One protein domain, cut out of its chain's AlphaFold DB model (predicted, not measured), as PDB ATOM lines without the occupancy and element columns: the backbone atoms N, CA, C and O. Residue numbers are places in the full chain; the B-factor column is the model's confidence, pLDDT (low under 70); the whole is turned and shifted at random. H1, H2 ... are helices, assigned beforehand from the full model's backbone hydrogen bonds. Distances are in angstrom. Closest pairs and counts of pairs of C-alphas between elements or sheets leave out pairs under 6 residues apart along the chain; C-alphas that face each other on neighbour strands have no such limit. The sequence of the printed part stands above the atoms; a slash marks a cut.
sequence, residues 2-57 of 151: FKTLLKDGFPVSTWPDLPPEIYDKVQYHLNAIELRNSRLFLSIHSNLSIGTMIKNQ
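This is residues 2 to 57 of the 151 residues of a protein of Leptospira interrogans serovar Canicola (UniProt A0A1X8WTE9). Read this domain as a loose, elongated loop of chain with four short helices strung along it and a free arm at one end. From H1 the backbone goes out along residues 8 to 19 to H2 and folds back through H3; then residues 44 to 57, which hold H4, stick out as the arm, and residues 4 to 9, of which 4 to 7 belong to H1, stick out too. The printed part has 56 residues, with four named helices in the order H1, H2, H3, H4 and no named strand; the class is all helix, though under half of the residues, 25 of 56, are in named elements. The whole is loose, with a radius of gyration of the C-alphas of 14.6 A, and its C-alphas span 44 by 25 by 18 A.

Start with H1, residues 2 to 7, and look on to H3, residues 30 to 38. They are close but not clearly touching: their closest C-alphas, those of Phe 2 and Asn 37, are 6.4 A apart. They run the same way at a steep tilt of 45 degrees. H2, residues 20 to 23, is apart from H1, and it is only just apart from H3, with their closest C-alphas at 8.5 A. H4, residues 50 to 55, is apart from H1, H2 and H3. In the backbones of H1, H3 and H4 every O i to N i+4 pair is within hydrogen-bond range; H2 is too short for such a pair, and its one O i to N i+3 pair is within range.

Find C-alpha 2 at (228.402, 344.527, 261.246); from there H1 runs 8.7 A to C-alpha 7. Look next for H2 at Pro 20, 5.3 A from first to last C-alpha, ending at Tyr 23. H3, the longest helix by residues, begins at C-alpha 30 at (220.218, 354.486, 271.838) and runs 12.0 A to Ser 38. H4 runs 8.6 A from Ile 50 to C-alpha 55 at (236.380, 320.822, 258.715).

The two C-alphas farthest apart are those of Gln 27 and Lys 55, at 44.2 A. Without the stretches that stand free, the body has 36 residues and spans 28 by 17 by 16 A. The printed part has no cut. The links H1 to H2, with 12 residues, and H3 to H4, with 11, are long, and H2 to H3, with 6, is short. Look at the B-factor column: the mean pLDDT of the printed part is 75.0, and 18 residues are under 70, among them residues 13 to 15, 41 to 46 and 53 to 57.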
ATOM      1  N   PHE A   2     229.371 345.517 261.761       72.56
ATOM      2  CA  PHE A   2     228.402 344.527 261.246       72.56
ATOM      3  C   PHE A   2     228.089 344.674 259.743       72.56
ATOM      4  O   PHE A   2     228.267 343.731 258.981       72.56
ATOM      5  N   LYS A   3     227.702 345.881 259.296       75.19
ATOM      6  CA  LYS A   3     227.403 346.160 257.874       75.19
ATOM      7  C   LYS A   3     228.588 345.874 256.944       75.19
ATOM      8  O   LYS A   3     228.385 345.445 255.817       75.19
ATOM      9  N   THR A   4     229.808 346.121 257.420       78.75
ATOM     10  CA  THR A   4     231.045 345.858 256.675       78.75
ATOM     11  C   THR A   4     231.235 344.357 256.481       78.75
ATOM     12  O   THR A   4     231.370 343.908 255.355       78.75
ATOM     13  N   LEU A   5     231.124 343.570 257.556       74.88
ATOM     14  CA  LEU A   5     231.266 342.113 257.490       74.88
ATOM     15  C   LEU A   5     230.179 341.450 256.633       74.88
ATOM     16  O   LEU A   5     230.473 340.512 255.901       74.88
ATOM     17  N   LEU A   6     228.943 341.963 256.691       74.88
ATOM     18  CA  LEU A   6     227.851 341.495 255.836       74.88
ATOM     19  C   LEU A   6     228.134 341.784 254.353       74.88
ATOM     20  O   LEU A   6     227.918 340.918 253.510       74.88
ATOM     21  N   LYS A   7     228.646 342.983 254.037       82.25
ATOM     22  CA  LYS A   7     229.074 343.349 252.678       82.25
ATOM     23  C   LYS A   7     230.190 342.431 252.169       82.25
ATOM     24  O   LYS A   7     230.190 342.083 250.993       82.25
ATOM     25  N   ASP A   8     231.086 342.014 253.056       79.62
ATOM     26  CA  ASP A   8     232.204 341.120 252.743       79.62
ATOM     27  C   ASP A   8     231.792 339.630 252.703       79.62
ATOM     28  O   ASP A   8     232.641 338.752 252.558       79.62
ATOM     29  N   GLY A   9     230.493 339.321 252.818       77.94
ATOM     30  CA  GLY A   9     229.951 337.966 252.681       77.94
ATOM     31  C   GLY A   9     230.131 337.071 253.910       77.94
ATOM     32  O   GLY A   9     229.883 335.867 253.829       77.94
ATOM     33  N   PHE A  10     230.544 337.621 255.055       73.69
ATOM     34  CA  PHE A  10     230.655 336.839 256.283       73.69
ATOM     35  C   PHE A  10     229.272 336.574 256.896       73.69
ATOM     36  O   PHE A  10     228.469 337.504 257.024       73.69
ATOM     37  N   PRO A  11     228.990 335.333 257.343       67.94
ATOM     38  CA  PRO A  11     227.770 335.024 258.072       67.94
ATOM     39  C   PRO A  11     227.865 335.634 259.473       67.94
ATOM     40  O   PRO A  11     228.458 335.062 260.386       67.94
ATOM     41  N   VAL A  12     227.311 336.833 259.628       70.19
ATOM     42  CA  VAL A  12     227.301 337.576 260.889       70.19
ATOM     43  C   VAL A  12     225.898 337.624 261.481       70.19
ATOM     44  O   VAL A  12     224.935 337.959 260.796       70.19
ATOM     45  N   SER A  13     225.788 337.329 262.773       68.94
ATOM     46  CA  SER A  13     224.596 337.601 263.577       68.94
ATOM     47  C   SER A  13     224.838 338.827 264.464       68.94
ATOM     48  O   SER A  13     225.969 339.101 264.873       68.94
ATOM     49  N   THR A  14     223.788 339.604 264.743       69.75
ATOM     50  CA  THR A  14     223.862 340.727 265.692       69.75
ATOM     51  C   THR A  14     223.294 340.345 267.044       69.75
ATOM     52  O   THR A  14     222.291 339.642 267.113       69.75
ATOM     53  N   TRP A  15     223.895 340.870 268.111       64.50
ATOM     54  CA  TRP A  15     223.286 340.897 269.435       64.50
ATOM     55  C   TRP A  15     223.381 342.319 270.025       64.50
ATOM     56  O   TRP A  15     224.468 342.903 269.988       64.50
ATOM     57  N   PRO A  16     222.293 342.873 270.585       70.81
ATOM     58  CA  PRO A  16     220.938 342.334 270.501       70.81
ATOM     59  C   PRO A  16     220.444 342.326 269.049       70.81
ATOM     60  O   PRO A  16     220.814 343.191 268.247       70.81
ATOM     61  N   ASP A  17     219.631 341.328 268.710       76.00
ATOM     62  CA  ASP A  17     218.756 341.487 267.558       76.00
ATOM     63  C   ASP A  17     217.734 342.574 267.908       76.00
ATOM     64  O   ASP A  17     217.206 342.594 269.023       76.00
ATOM     65  N   LEU A  18     217.543 343.537 267.010       81.94
ATOM     66  CA  LEU A  18     216.655 344.668 267.269       81.94
ATOM     67  C   LEU A  18     215.348 344.407 266.529       81.94
ATOM     68  O   LEU A  18     215.381 344.342 265.299       81.94
ATOM     69  N   PRO A  19     214.218 344.258 267.232       83.25
ATOM     70  CA  PRO A  19     212.936 344.088 266.574       83.25
ATOM     71  C   PRO A  19     212.458 345.433 265.972       83.25
ATOM     72  O   PRO A  19     212.995 346.492 266.330       83.25
ATOM     73  N   PRO A  20     211.500 345.417 265.023       81.50
ATOM     74  CA  PRO A  20     211.038 346.601 264.283       81.50
ATOM     75  C   PRO A  20     210.695 347.809 265.166       81.50
ATOM     76  O   PRO A  20     211.071 348.938 264.858       81.50
ATOM     77  N   GLU A  21     210.094 347.562 266.327       84.44
ATOM     78  CA  GLU A  21     209.623 348.572 267.275       84.44
ATOM     79  C   GLU A  21     210.763 349.426 267.848       84.44
ATOM     80  O   GLU A  21     210.548 350.568 268.263       84.44
ATOM     81  N   ILE A  22     211.990 348.891 267.861       82.94
ATOM     82  CA  ILE A  22     213.187 349.622 268.285       82.94
ATOM     83  C   ILE A  22     213.660 350.588 267.193       82.94
ATOM     84  O   ILE A  22     214.124 351.688 267.505       82.94
ATOM     85  N   TYR A  23     213.523 350.207 265.919       77.69
ATOM     86  CA  TYR A  23     213.876 351.068 264.787       77.69
ATOM     87  C   TYR A  23     212.887 352.222 264.613       77.69
ATOM     88  O   TYR A  23     213.298 353.310 264.221       77.69
ATOM     89  N   ASP A  24     211.623 352.022 264.977       83.00
ATOM     90  CA  ASP A  24     210.605 353.076 264.915       83.00
ATOM     91  C   ASP A  24     210.788 354.138 266.017       83.00
ATOM     92  O   ASP A  24     210.279 355.255 265.920       83.00
ATOM     93  N   LYS A  25     211.532 353.806 267.084       85.38
ATOM     94  CA  LYS A  25     211.697 354.630 268.293       85.38
ATOM     95  C   LYS A  25     213.156 354.765 268.735       85.38
ATOM     96  O   LYS A  25     213.466 354.714 269.924       85.38
ATOM     97  N   VAL A  26     214.051 355.013 267.777       81.62
ATOM     98  CA  VAL A  26     215.516 355.106 267.970       81.62
ATOM     99  C   VAL A  26     215.930 355.938 269.188       81.62
ATOM    100  O   VAL A  26     216.782 355.512 269.967       81.62
ATOM    101  N   GLN A  27     215.301 357.097 269.387       84.69
ATOM    102  CA  GLN A  27     215.623 358.031 270.470       84.69
ATOM    103  C   GLN A  27     215.475 357.442 271.885       84.69
ATOM    104  O   GLN A  27     216.146 357.897 272.805       84.69
ATOM    105  N   TYR A  28     214.644 356.409 272.062       86.19
ATOM    106  CA  TYR A  28     214.431 355.735 273.349       86.19
ATOM    107  C   TYR A  28     215.326 354.502 273.545       86.19
ATOM    108  O   TYR A  28     215.357 353.920 274.630       86.19
ATOM    109  N   HIS A  29     216.072 354.097 272.514       86.56
ATOM    110  CA  HIS A  29     216.798 352.826 272.476       86.56
ATOM    111  C   HIS A  29     218.253 352.977 272.007       86.56
ATOM    112  O   HIS A  29     218.845 352.039 271.465       86.56
ATOM    113  N   LEU A  30     218.853 354.146 272.256       88.31
ATOM    114  CA  LEU A  30     220.218 354.486 271.838       88.31
ATOM    115  C   LEU A  30     221.252 353.443 272.287       88.31
ATOM    116  O   LEU A  30     222.062 353.005 271.475       88.31
ATOM    117  N   ASN A  31     221.157 352.956 273.528       85.69
ATOM    118  CA  ASN A  31     222.075 351.944 274.058       85.69
ATOM    119  C   ASN A  31     222.030 350.634 273.253       85.69
ATOM    120  O   ASN A  31     223.067 350.053 272.943       85.69
ATOM    121  N   ALA A  32     220.840 350.158 272.879       82.94
ATOM    122  CA  ALA A  32     220.696 348.913 272.123       82.94
ATOM    123  C   ALA A  32     221.266 349.052 270.697       82.94
ATOM    124  O   ALA A  32     221.911 348.137 270.179       82.94
ATOM    125  N   ILE A  33     221.089 350.231 270.096       84.31
ATOM    126  CA  ILE A  33     221.626 350.580 268.777       84.31
ATOM    127  C   ILE A  33     223.153 350.694 268.816       84.31
ATOM    128  O   ILE A  33     223.831 350.196 267.912       84.31
ATOM    129  N   GLU A  34     223.707 351.316 269.854       85.31
ATOM    130  CA  GLU A  34     225.151 351.412 270.052       85.31
ATOM    131  C   GLU A  34     225.773 350.021 270.204       85.31
ATOM    132  O   GLU A  34     226.719 349.689 269.486       85.31
ATOM    133  N   LEU A  35     225.209 349.172 271.071       83.56
ATOM    134  CA  LEU A  35     225.693 347.808 271.293       83.56
ATOM    135  C   LEU A  35     225.702 346.991 269.995       83.56
ATOM    136  O   LEU A  35     226.721 346.379 269.673       83.56
ATOM    137  N   ARG A  36     224.621 347.049 269.206       81.00
ATOM    138  CA  ARG A  36     224.523 346.340 267.921       81.00
ATOM    139  C   ARG A  36     225.588 346.773 266.910       81.00
ATOM    140  O   ARG A  36     226.056 345.960 266.116       81.00
ATOM    141  N   ASN A  37     225.936 348.058 266.880       79.12
ATOM    142  CA  ASN A  37     226.845 348.599 265.866       79.12
ATOM    143  C   ASN A  37     228.326 348.557 266.276       79.12
ATOM    144  O   ASN A  37     229.192 348.572 265.393       79.12
ATOM    145  N   SER A  38     228.606 348.491 267.582       80.81
ATOM    146  CA  SER A  38     229.959 348.527 268.154       80.81
ATOM    147  C   SER A  38     230.505 347.162 268.578       80.81
ATOM    148  O   SER A  38     231.711 347.042 268.784       80.81
ATOM    149  N   ARG A  39     229.662 346.126 268.699       76.12
ATOM    150  CA  ARG A  39     230.076 344.809 269.208       76.12
ATOM    151  C   ARG A  39     229.849 343.698 268.191       76.12
ATOM    152  O   ARG A  39     228.897 343.718 267.417       76.12
ATOM    153  N   LEU A  40     230.734 342.706 268.228       71.94
ATOM    154  CA  LEU A  40     230.561 341.430 267.542       71.94
ATOM    155  C   LEU A  40     230.232 340.364 268.573       71.94
ATOM    156  O   LEU A  40     230.898 340.272 269.605       71.94
ATOM    157  N   PHE A  41     229.222 339.556 268.274       69.94
ATOM    158  CA  PHE A  41     228.877 338.406 269.089       69.94
ATOM    159  C   PHE A  41     229.349 337.133 268.395       69.94
ATOM    160  O   PHE A  41     228.960 336.844 267.265       69.94
ATOM    161  N   LEU A  42     230.199 336.377 269.081       66.81
ATOM    162  CA  LEU A  42     230.602 335.046 268.657       66.81
ATOM    163  C   LEU A  42     229.809 334.049 269.488       66.81
ATOM    164  O   LEU A  42     230.070 333.884 270.681       66.81
ATOM    165  N   SER A  43     228.830 333.400 268.861       63.59
ATOM    166  CA  SER A  43     228.075 332.337 269.513       63.59
ATOM    167  C   SER A  43     229.023 331.207 269.903       63.59
ATOM    168  O   SER A  43     229.504 330.460 269.052       63.59
ATOM    169  N   ILE A  44     229.276 331.058 271.204       62.78
ATOM    170  CA  ILE A  44     229.925 329.876 271.773       62.78
ATOM    171  C   ILE A  44     228.920 328.721 271.763       62.78
ATOM    172  O   ILE A  44     228.320 328.385 272.778       62.78
ATOM    173  N   HIS A  45     228.654 328.149 270.590       64.69
ATOM    174  CA  HIS A  45     227.732 327.025 270.505       64.69
ATOM    175  C   HIS A  45     228.382 325.808 271.169       64.69
ATOM    176  O   HIS A  45     229.245 325.157 270.581       64.69
ATOM    177  N   SER A  46     227.964 325.500 272.397       64.31
ATOM    178  CA  SER A  46     228.529 324.432 273.234       64.31
ATOM    179  C   SER A  46     228.540 323.058 272.559       64.31
ATOM    180  O   SER A  46     229.345 322.206 272.923       64.31
ATOM    181  N   ASN A  47     227.679 322.848 271.557       70.75
ATOM    182  CA  ASN A  47     227.533 321.568 270.859       70.75
ATOM    183  C   ASN A  47     228.322 321.484 269.543       70.75
ATOM    184  O   ASN A  47     228.298 320.445 268.888       70.75
ATOM    185  N   LEU A  48     228.996 322.558 269.113       67.69
ATOM    186  CA  LEU A  48     229.867 322.502 267.940       67.69
ATOM    187  C   LEU A  48     231.294 322.225 268.395       67.69
ATOM    188  O   LEU A  48     231.950 323.069 269.001       67.69
ATOM    189  N   SER A  49     231.792 321.030 268.076       70.31
ATOM    190  CA  SER A  49     233.206 320.743 268.280       70.31
ATOM    191  C   SER A  49     234.046 321.650 267.373       70.31
ATOM    192  O   SER A  49     233.706 321.872 266.206       70.31
ATOM    193  N   ILE A  50     235.177 322.143 267.882       67.69
ATOM    194  CA  ILE A  50     236.147 322.923 267.095       67.69
ATOM    195  C   ILE A  50     236.571 322.166 265.828       67.69
ATOM    196  O   ILE A  50     236.698 322.767 264.764       67.69
ATOM    197  N   GLY A  51     236.703 320.837 265.908       69.50
ATOM    198  CA  GLY A  51     237.003 319.996 264.748       69.50
ATOM    199  C   GLY A  51     235.940 320.098 263.651       69.50
ATOM    200  O   GLY A  51     236.278 320.224 262.477       69.50
ATOM    201  N   THR A  52     234.658 320.127 264.023       70.44
ATOM    202  CA  THR A  52     233.539 320.317 263.086       70.44
ATOM    203  C   THR A  52     233.567 321.707 262.448       70.44
ATOM    204  O   THR A  52     233.309 321.830 261.251       70.44
ATOM    205  N   MET A  53     233.913 322.747 263.212       64.81
ATOM    206  CA  MET A  53     234.010 324.118 262.694       64.81
ATOM    207  C   MET A  53     235.142 324.275 261.670       64.81
ATOM    208  O   MET A  53     234.958 324.932 260.647       64.81
ATOM    209  N   ILE A  54     236.295 323.648 261.920       68.88
ATOM    210  CA  ILE A  54     237.467 323.728 261.035       68.88
ATOM    211  C   ILE A  54     237.251 322.906 259.757       68.88
ATOM    212  O   ILE A  54     237.638 323.343 258.676       68.88
ATOM    213  N   LYS A  55     236.586 321.745 259.848       66.38
ATOM    214  CA  LYS A  55     236.380 320.822 258.715       66.38
ATOM    215  C   LYS A  55     235.621 321.447 257.535       66.38
ATOM    216  O   LYS A  55     235.817 321.024 256.402       66.38
ATOM    217  N   ASN A  56     234.779 322.449 257.796       58.91
ATOM    218  CA  ASN A  56     233.948 323.111 256.783       58.91
ATOM    219  C   ASN A  56     234.531 324.430 256.256       58.91
ATOM    220  O   ASN A  56     233.916 325.064 255.397       58.91
ATOM    221  N   GLN A  57     235.706 324.859 256.721       58.25
ATOM    222  CA  GLN A  57     236.373 326.003 256.112       58.25
ATOM    223  C   GLN A  57     237.088 325.552 254.839       58.25
ATOM    224  O   GLN A  57     238.150 324.934 254.882       58.25
TER     225      GLN A  57